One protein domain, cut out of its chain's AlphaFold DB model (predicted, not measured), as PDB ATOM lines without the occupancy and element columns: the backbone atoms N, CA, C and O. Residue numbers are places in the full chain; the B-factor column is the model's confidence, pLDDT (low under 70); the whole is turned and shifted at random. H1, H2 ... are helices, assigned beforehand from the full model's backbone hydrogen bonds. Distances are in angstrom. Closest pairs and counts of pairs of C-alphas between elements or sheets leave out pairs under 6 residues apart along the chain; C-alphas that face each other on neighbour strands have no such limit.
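What this domain is: This is residues 76 to 137 of the 266 residues of a protein of Nostoc flagelliforme CCNUN1 (UniProt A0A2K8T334). Four helices gather in a crossed cluster: H1, H2 and H3 have their centres at the corners of a triangle, and H4 packs on the last residues of H3, 114 to 118. After H4 a tail with no named helix, residues 128 to 137, folds back toward the level where H3 begins. The printed part has 62 residues with four named helices, H1, H2, H3 and H4 in chain order, and no named strand; the class is all helix. It is compact, with a radius of gyration of the C-alphas of 10.4 A, and spans 26 by 25 by 17 A.

Where its parts are: Find C-alpha 76 at (41.070, 6.842, 9.960); from there H1, residues 76 to 84, runs 12.2 A. Go on to H2, residues 90 to 99, 14.3 A long. Next look for C-alpha 104 at (41.272, 7.309, 22.429), where H3, the longest, begins; its residues 104 to 118 span 20.3 A. H4, residues 122 to 127, ends at C-alpha 127 at (28.406, -11.719, 20.686).

How they stand to each other: Start at H1, which touches H2; their closest C-alphas, of Met 79 and Cys 93, are 6.5 A apart, at a steep tilt of 67 degrees, opposite ways. H1 also touches H3, closest at the C-alphas of Leu 82 and Val 111, 7.3 A, the same way at 35.2 degrees, only just steep. H2 and H3 are close but not clearly touching, with the C-alphas of Ile 97 and Leu 107 closest at 7.3 A. Residues 114 to 118 of H3 touch H4, about perpendicular at 75 degrees; the C-alphas of Phe 118 and Lys 124 are closest, 6.2 A. H1 and H4 are apart. In H1, H2, H3 and H4 every O i to N i+4 pair is within hydrogen-bond range.

The domain as a whole: The farthest C-alphas, of Glu 90 and Gln 136, are 27.4 A apart. The printed part has no cut, and the three links between helices are tight. Look at residues 129 to 132 for pLDDT under 70; the mean of the printed part is 89.7.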
ATOM      1  N   ASP A  76      39.745   7.300  10.404       95.44
ATOM      2  CA  ASP A  76      41.070   6.842   9.960       95.44
ATOM      3  C   ASP A  76      42.106   6.746  11.102       95.44
ATOM      4  O   ASP A  76      42.676   5.668  11.300       95.44
ATOM      5  N   PRO A  77      42.352   7.798  11.916       96.44
ATOM      6  CA  PRO A  77      43.287   7.688  13.036       96.44
ATOM      7  C   PRO A  77      42.789   6.743  14.138       96.44
ATOM      8  O   PRO A  77      43.605   6.128  14.827       96.44
ATOM      9  N   ALA A  78      41.474   6.601  14.326       96.81
ATOM     10  CA  ALA A  78      40.923   5.648  15.286       96.81
ATOM     11  C   ALA A  78      41.101   4.195  14.814       96.81
ATOM     12  O   ALA A  78      41.473   3.333  15.608       96.81
ATOM     13  N   MET A  79      40.901   3.935  13.522       96.19
ATOM     14  CA  MET A  79      41.167   2.654  12.871       96.19
ATOM     15  C   MET A  79      42.641   2.285  12.991       96.19
ATOM     16  O   MET A  79      42.958   1.172  13.405       96.19
ATOM     17  N   GLN A  80      43.539   3.235  12.719       96.81
ATOM     18  CA  GLN A  80      44.973   3.033  12.895       96.81
ATOM     19  C   GLN A  80      45.326   2.707  14.355       96.81
ATOM     20  O   GLN A  80      46.071   1.767  14.605       96.81
ATOM     21  N   LEU A  81      44.733   3.412  15.326       96.81
ATOM     22  CA  LEU A  81      44.924   3.120  16.750       96.81
ATOM     23  C   LEU A  81      44.499   1.692  17.112       96.81
ATOM     24  O   LEU A  81      45.194   1.036  17.885       96.81
ATOM     25  N   LEU A  82      43.362   1.214  16.600       96.38
ATOM     26  CA  LEU A  82      42.871  -0.144  16.868       96.38
ATOM     27  C   LEU A  82      43.746  -1.206  16.191       96.38
ATOM     28  O   LEU A  82      44.080  -2.216  16.817       96.38
ATOM     29  N   PHE A  83      44.173  -0.937  14.958       95.06
ATOM     30  CA  PHE A  83      45.076  -1.793  14.196       95.06
ATOM     31  C   PHE A  83      46.440  -1.946  14.873       95.06
ATOM     32  O   PHE A  83      46.910  -3.066  15.066       95.06
ATOM     33  N   ASP A  84      47.034  -0.842  15.334       95.69
ATOM     34  CA  ASP A  84      48.305  -0.839  16.069       95.69
ATOM     35  C   ASP A  84      48.226  -1.649  17.377       95.69
ATOM     36  O   ASP A  84      49.247  -2.076  17.921       95.69
ATOM     37  N   GLN A  85      47.015  -1.889  17.890       93.81
ATOM     38  CA  GLN A  85      46.761  -2.732  19.058       93.81
ATOM     39  C   GLN A  85      46.304  -4.159  18.717       93.81
ATOM     40  O   GLN A  85      45.888  -4.904  19.609       93.81
ATOM     41  N   GLY A  86      46.425  -4.568  17.455       92.19
ATOM     42  CA  GLY A  86      46.204  -5.941  17.008       92.19
ATOM     43  C   GLY A  86      44.742  -6.310  16.763       92.19
ATOM     44  O   GLY A  86      44.412  -7.491  16.853       92.19
ATOM     45  N   LEU A  87      43.870  -5.333  16.492       93.25
ATOM     46  CA  LEU A  87      42.517  -5.582  15.982       93.25
ATOM     47  C   LEU A  87      42.477  -5.306  14.475       93.25
ATOM     48  O   LEU A  87      42.773  -4.199  14.039       93.25
ATOM     49  N   ASP A  88      42.108  -6.308  13.682       88.81
ATOM     50  CA  ASP A  88      42.194  -6.297  12.215       88.81
ATOM     51  C   ASP A  88      40.831  -6.368  11.497       88.81
ATOM     52  O   ASP A  88      40.761  -6.218  10.280       88.81
ATOM     53  N   ASP A  89      39.736  -6.554  12.237       93.38
ATOM     54  CA  ASP A  89      38.378  -6.608  11.688       93.38
ATOM     55  C   ASP A  89      37.818  -5.195  11.459       93.38
ATOM     56  O   ASP A  89      37.366  -4.529  12.397       93.38
ATOM     57  N   GLU A  90      37.862  -4.730  10.211       93.31
ATOM     58  CA  GLU A  90      37.526  -3.354   9.842       93.31
ATOM     59  C   GLU A  90      36.083  -2.957  10.182       93.31
ATOM     60  O   GLU A  90      35.843  -1.884  10.746       93.31
ATOM     61  N   GLU A  91      35.111  -3.821   9.888       94.50
ATOM     62  CA  GLU A  91      33.693  -3.541  10.133       94.50
ATOM     63  C   GLU A  91      33.413  -3.387  11.632       94.50
ATOM     64  O   GLU A  91      32.735  -2.448  12.064       94.50
ATOM     65  N   LYS A  92      33.991  -4.267  12.453       93.38
ATOM     66  CA  LYS A  92      33.800  -4.228  13.908       93.38
ATOM     67  C   LYS A  92      34.614  -3.146  14.589       93.38
ATOM     68  O   LYS A  92      34.156  -2.582  15.584       93.38
ATOM     69  N   CYS A  93      35.793  -2.824  14.068       95.12
ATOM     70  CA  CYS A  93      36.554  -1.670  14.530       95.12
ATOM     71  C   CYS A  93      35.752  -0.386  14.304       95.12
ATOM     72  O   CYS A  93      35.617   0.416  15.228       95.12
ATOM     73  N   ASN A  94      35.108  -0.239  13.145       95.25
ATOM     74  CA  ASN A  94      34.181   0.862  12.892       95.25
ATOM     75  C   ASN A  94      33.004   0.887  13.884       95.25
ATOM     76  O   ASN A  94      32.607   1.961  14.341       95.25
ATOM     77  N   GLU A  95      32.447  -0.268  14.260       93.75
ATOM     78  CA  GLU A  95      31.406  -0.339  15.296       93.75
ATOM     79  C   GLU A  95      31.935   0.109  16.673       93.75
ATOM     80  O   GLU A  95      31.271   0.898  17.350       93.75
ATOM     81  N   LEU A  96      33.150  -0.293  17.068       93.06
ATOM     82  CA  LEU A  96      33.788   0.195  18.300       93.06
ATOM     83  C   LEU A  96      34.001   1.712  18.273       93.06
ATOM     84  O   LEU A  96      33.673   2.389  19.247       93.06
ATOM     85  N   ILE A  97      34.507   2.260  17.168       94.69
ATOM     86  CA  ILE A  97      34.734   3.706  17.016       94.69
ATOM     87  C   ILE A  97      33.425   4.470  17.214       94.69
ATOM     88  O   ILE A  97      33.409   5.471  17.931       94.69
ATOM     89  N   LYS A  98      32.319   3.967  16.651       93.25
ATOM     90  CA  LYS A  98      30.983   4.552  16.825       93.25
ATOM     91  C   LYS A  98      30.498   4.470  18.272       93.25
ATOM     92  O   LYS A  98      30.023   5.472  18.796       93.25
ATOM     93  N   ILE A  99      30.636   3.316  18.930       91.06
ATOM     94  CA  ILE A  99      30.190   3.113  20.323       91.06
ATOM     95  C   ILE A  99      30.945   4.026  21.294       91.06
ATOM     96  O   ILE A  99      30.346   4.594  22.205       91.06
ATOM     97  N   TYR A 100      32.255   4.171  21.101       91.56
ATOM     98  CA  TYR A 100      33.117   4.961  21.981       91.56
ATOM     99  C   TYR A 100      33.360   6.387  21.472       91.56
ATOM    100  O   TYR A 100      34.194   7.097  22.033       91.56
ATOM    101  N   TYR A 101      32.641   6.820  20.430       92.31
ATOM    102  CA  TYR A 101      32.733   8.155  19.826       92.31
ATOM    103  C   TYR A 101      34.172   8.597  19.513       92.31
ATOM    104  O   TYR A 101      34.537   9.752  19.729       92.31
ATOM    105  N   GLY A 102      35.022   7.667  19.071       94.12
ATOM    106  CA  GLY A 102      36.430   7.947  18.784       94.12
ATOM    107  C   GLY A 102      37.274   8.330  20.008       94.12
ATOM    108  O   GLY A 102      38.377   8.843  19.841       94.12
ATOM    109  N   ASN A 103      36.802   8.128  21.242       93.31
ATOM    110  CA  ASN A 103      37.568   8.466  22.442       93.31
ATOM    111  C   ASN A 103      38.825   7.570  22.549       93.31
ATOM    112  O   ASN A 103      38.684   6.369  22.799       93.31
ATOM    113  N   PRO A 104      40.054   8.119  22.432       94.44
ATOM    114  CA  PRO A 104      41.272   7.309  22.429       94.44
ATOM    115  C   PRO A 104      41.457   6.480  23.702       94.44
ATOM    116  O   PRO A 104      41.975   5.367  23.642       94.44
ATOM    117  N   LEU A 105      41.073   7.015  24.865       92.62
ATOM    118  CA  LEU A 105      41.256   6.338  26.149       92.62
ATOM    119  C   LEU A 105      40.303   5.147  26.280       92.62
ATOM    120  O   LEU A 105      40.723   4.054  26.671       92.62
ATOM    121  N   GLU A 106      39.038   5.335  25.910       92.50
ATOM    122  CA  GLU A 106      38.049   4.258  25.954       92.50
ATOM    123  C   GLU A 106      38.332   3.192  24.888       92.50
ATOM    124  O   GLU A 106      38.242   2.002  25.191       92.50
ATOM    125  N   LEU A 107      38.786   3.587  23.691       94.06
ATOM    126  CA  LEU A 107      39.221   2.647  22.652       94.06
ATOM    127  C   LEU A 107      40.380   1.762  23.140       94.06
ATOM    128  O   LEU A 107      40.310   0.539  23.053       94.06
ATOM    129  N   LYS A 108      41.416   2.344  23.755       94.00
ATOM    130  CA  LYS A 108      42.517   1.559  24.350       94.00
ATOM    131  C   LYS A 108      42.033   0.632  25.468       94.00
ATOM    132  O   LYS A 108      42.501  -0.503  25.600       94.00
ATOM    133  N   THR A 109      41.086   1.103  26.276       91.81
ATOM    134  CA  THR A 109      40.519   0.323  27.381       91.81
ATOM    135  C   THR A 109      39.736  -0.881  26.867       91.81
ATOM    136  O   THR A 109      39.923  -1.991  27.374       91.81
ATOM    137  N   VAL A 110      38.884  -0.701  25.851       91.88
ATOM    138  CA  VAL A 110      38.116  -1.814  25.281       91.88
ATOM    139  C   VAL A 110      39.031  -2.811  24.578       91.88
ATOM    140  O   VAL A 110      38.861  -4.007  24.789       91.88
ATOM    141  N   VAL A 111      40.060  -2.361  23.854       93.50
ATOM    142  CA  VAL A 111      41.034  -3.262  23.212       93.50
ATOM    143  C   VAL A 111      41.743  -4.133  24.250       93.50
ATOM    144  O   VAL A 111      41.788  -5.355  24.116       93.50
ATOM    145  N   THR A 112      42.224  -3.525  25.338       92.31
ATOM    146  CA  THR A 112      42.873  -4.253  26.441       92.31
ATOM    147  C   THR A 112      41.955  -5.341  27.010       92.31
ATOM    148  O   THR A 112      42.395  -6.454  27.301       92.31
ATOM    149  N   ARG A 113      40.654  -5.056  27.131       89.25
ATOM    150  CA  ARG A 113      39.653  -6.022  27.603       89.25
ATOM    151  C   ARG A 113      39.345  -7.107  26.578       89.25
ATOM    152  O   ARG A 113      39.199  -8.260  26.974       89.25
ATOM    153  N   ILE A 114      39.258  -6.765  25.293       92.06
ATOM    154  CA  ILE A 114      39.081  -7.731  24.199       92.06
ATOM    155  C   ILE A 114      40.215  -8.758  24.238       92.06
ATOM    156  O   ILE A 114      39.965  -9.963  24.214       92.06
ATOM    157  N   HIS A 115      41.452  -8.298  24.405       93.25
ATOM    158  CA  HIS A 115      42.600  -9.186  24.580       93.25
ATOM    159  C   HIS A 115      42.497 -10.034  25.847       93.25
ATOM    160  O   HIS A 115      42.647 -11.251  25.779       93.25
ATOM    161  N   HIS A 116      42.179  -9.423  26.989       91.75
ATOM    162  CA  HIS A 116      42.174 -10.116  28.279       91.75
ATOM    163  C   HIS A 116      41.046 -11.151  28.436       91.75
ATOM    164  O   HIS A 116      41.295 -12.267  28.883       91.75
ATOM    165  N   PHE A 117      39.808 -10.799  28.079       90.56
ATOM    166  CA  PHE A 117      38.624 -11.632  28.328       90.56
ATOM    167  C   PHE A 117      38.180 -12.446  27.109       90.56
ATOM    168  O   PHE A 117      37.539 -13.483  27.268       90.56
ATOM    169  N   PHE A 118      38.515 -11.997  25.897       90.88
ATOM    170  CA  PHE A 118      38.029 -12.593  24.649       90.88
ATOM    171  C   PHE A 118      39.160 -13.114  23.751       90.88
ATOM    172  O   PHE A 118      38.903 -13.543  22.623       90.88
ATOM    173  N   GLY A 119      40.406 -13.110  24.246       89.44
ATOM    174  CA  GLY A 119      41.578 -13.620  23.532       89.44
ATOM    175  C   GLY A 119      41.858 -12.877  22.227       89.44
ATOM    176  O   GLY A 119      42.262 -13.501  21.251       89.44
ATOM    177  N   GLY A 120      41.548 -11.578  22.177       90.38
ATOM    178  CA  GLY A 120      41.730 -10.738  20.990       90.38
ATOM    179  C   GLY A 120      40.569 -10.800  19.993       90.38
ATOM    180  O   GLY A 120      40.553 -10.055  19.020       90.38
ATOM    181  N   SER A 121      39.557 -11.642  20.226       90.75
ATOM    182  CA  SER A 121      38.426 -11.769  19.306       90.75
ATOM    183  C   SER A 121      37.369 -10.691  19.544       90.75
ATOM    184  O   SER A 121      36.510 -10.808  20.421       90.75
ATOM    185  N   ILE A 122      37.384  -9.668  18.693       91.75
ATOM    186  CA  ILE A 122      36.362  -8.615  18.665       91.75
ATOM    187  C   ILE A 122      34.959  -9.160  18.315       91.75
ATOM    188  O   ILE A 122      33.966  -8.681  18.853       91.75
ATOM    189  N   GLN A 123      34.858 -10.230  17.515       91.44
ATOM    190  CA  GLN A 123      33.590 -10.943  17.273       91.44
ATOM    191  C   GLN A 123      32.975 -11.453  18.584       91.44
ATOM    192  O   GLN A 123      31.817 -11.162  18.871       91.44
ATOM    193  N   LYS A 124      33.752 -12.175  19.405       90.69
ATOM    194  CA  LYS A 124      33.264 -12.729  20.681       90.69
ATOM    195  C   LYS A 124      32.859 -11.641  21.670       90.69
ATOM    196  O   LYS A 124      31.943 -11.850  22.465       90.69
ATOM    197  N   PHE A 125      33.532 -10.493  21.624       90.44
ATOM    198  CA  PHE A 125      33.140  -9.319  22.397       90.44
ATOM    199  C   PHE A 125      31.739  -8.828  21.995       90.44
ATOM    200  O   PHE A 125      30.894  -8.620  22.863       90.44
ATOM    201  N   PHE A 126      31.456  -8.718  20.693       89.19
ATOM    202  CA  PHE A 126      30.139  -8.301  20.202       89.19
ATOM    203  C   PHE A 126      29.038  -9.349  20.399       89.19
ATOM    204  O   PHE A 126      27.891  -8.974  20.636       89.19
ATOM    205  N   GLU A 127      29.356 -10.643  20.356       90.00
ATOM    206  CA  GLU A 127      28.406 -11.719  20.686       90.00
ATOM    207  C   GLU A 127      27.967 -11.664  22.155       90.00
ATOM    208  O   GLU A 127      26.814 -11.944  22.478       90.00
ATOM    209  N   ASN A 128      28.867 -11.241  23.043       81.94
ATOM    210  CA  ASN A 128      28.613 -11.082  24.471       81.94
ATOM    211  C   ASN A 128      28.475  -9.599  24.825       81.94
ATOM    212  O   ASN A 128      29.226  -9.088  25.663       81.94
ATOM    213  N   ARG A 129      27.534  -8.903  24.158       63.97
ATOM    214  CA  ARG A 129      27.335  -7.451  24.304       63.97
ATOM    215  C   ARG A 129      27.312  -7.046  25.773       63.97
ATOM    216  O   ARG A 129      26.340  -7.267  26.491       63.97
ATOM    217  N   THR A 130      28.373  -6.376  26.187       66.31
ATOM    218  CA  THR A 130      28.449  -5.676  27.459       66.31
ATOM    219  C   THR A 130      28.889  -4.253  27.144       66.31
ATOM    220  O   THR A 130      30.010  -4.008  26.704       66.31
ATOM    221  N   THR A 131      27.980  -3.288  27.289       61.03
ATOM    222  CA  THR A 131      28.333  -1.867  27.200       61.03
ATOM    223  C   THR A 131      29.114  -1.521  28.459       61.03
ATOM    224  O   THR A 131      28.540  -1.377  29.538       61.03
ATOM    225  N   LEU A 132      30.441  -1.467  28.350       66.62
ATOM    226  CA  LEU A 132      31.324  -1.295  29.498       66.62
ATOM    227  C   LEU A 132      32.254  -0.115  29.279       66.62
ATOM    228  O   LEU A 132      33.340  -0.248  28.722       66.62
ATOM    229  N   PHE A 133      31.857   1.022  29.827       72.31
ATOM    230  CA  PHE A 133      32.750   2.155  30.012       72.31
ATOM    231  C   PHE A 133      33.801   1.857  31.087       72.31
ATOM    232  O   PHE A 133      33.614   0.983  31.951       72.31
ATOM    233  N   SER A 134      34.931   2.556  31.049       75.75
ATOM    234  CA  SER A 134      35.848   2.563  32.189       75.75
ATOM    235  C   SER A 134      35.152   3.152  33.429       75.75
ATOM    236  O   SER A 134      34.250   3.987  33.328       75.75
ATOM    237  N   SER A 135      35.541   2.711  34.631       80.44
ATOM    238  CA  SER A 135      35.007   3.282  35.881       80.44
ATOM    239  C   SER A 135      35.321   4.773  35.993       80.44
ATOM    240  O   SER A 135      34.498   5.543  36.481       80.44
ATOM    241  N   GLN A 136      36.488   5.178  35.486       78.88
ATOM    242  CA  GLN A 136      36.905   6.569  35.406       78.88
ATOM    243  C   GLN A 136      35.998   7.373  34.473       78.88
ATOM    244  O   GLN A 136      35.523   8.428  34.874       78.88
ATOM    245  N   PHE A 137      35.700   6.871  33.271       82.00
ATOM    246  CA  PHE A 137      34.784   7.540  32.346       82.00
ATOM    247  C   PHE A 137      33.366   7.610  32.902       82.00
ATOM    248  O   PHE A 137      32.704   8.632  32.770       82.00
TER     249      PHE A 137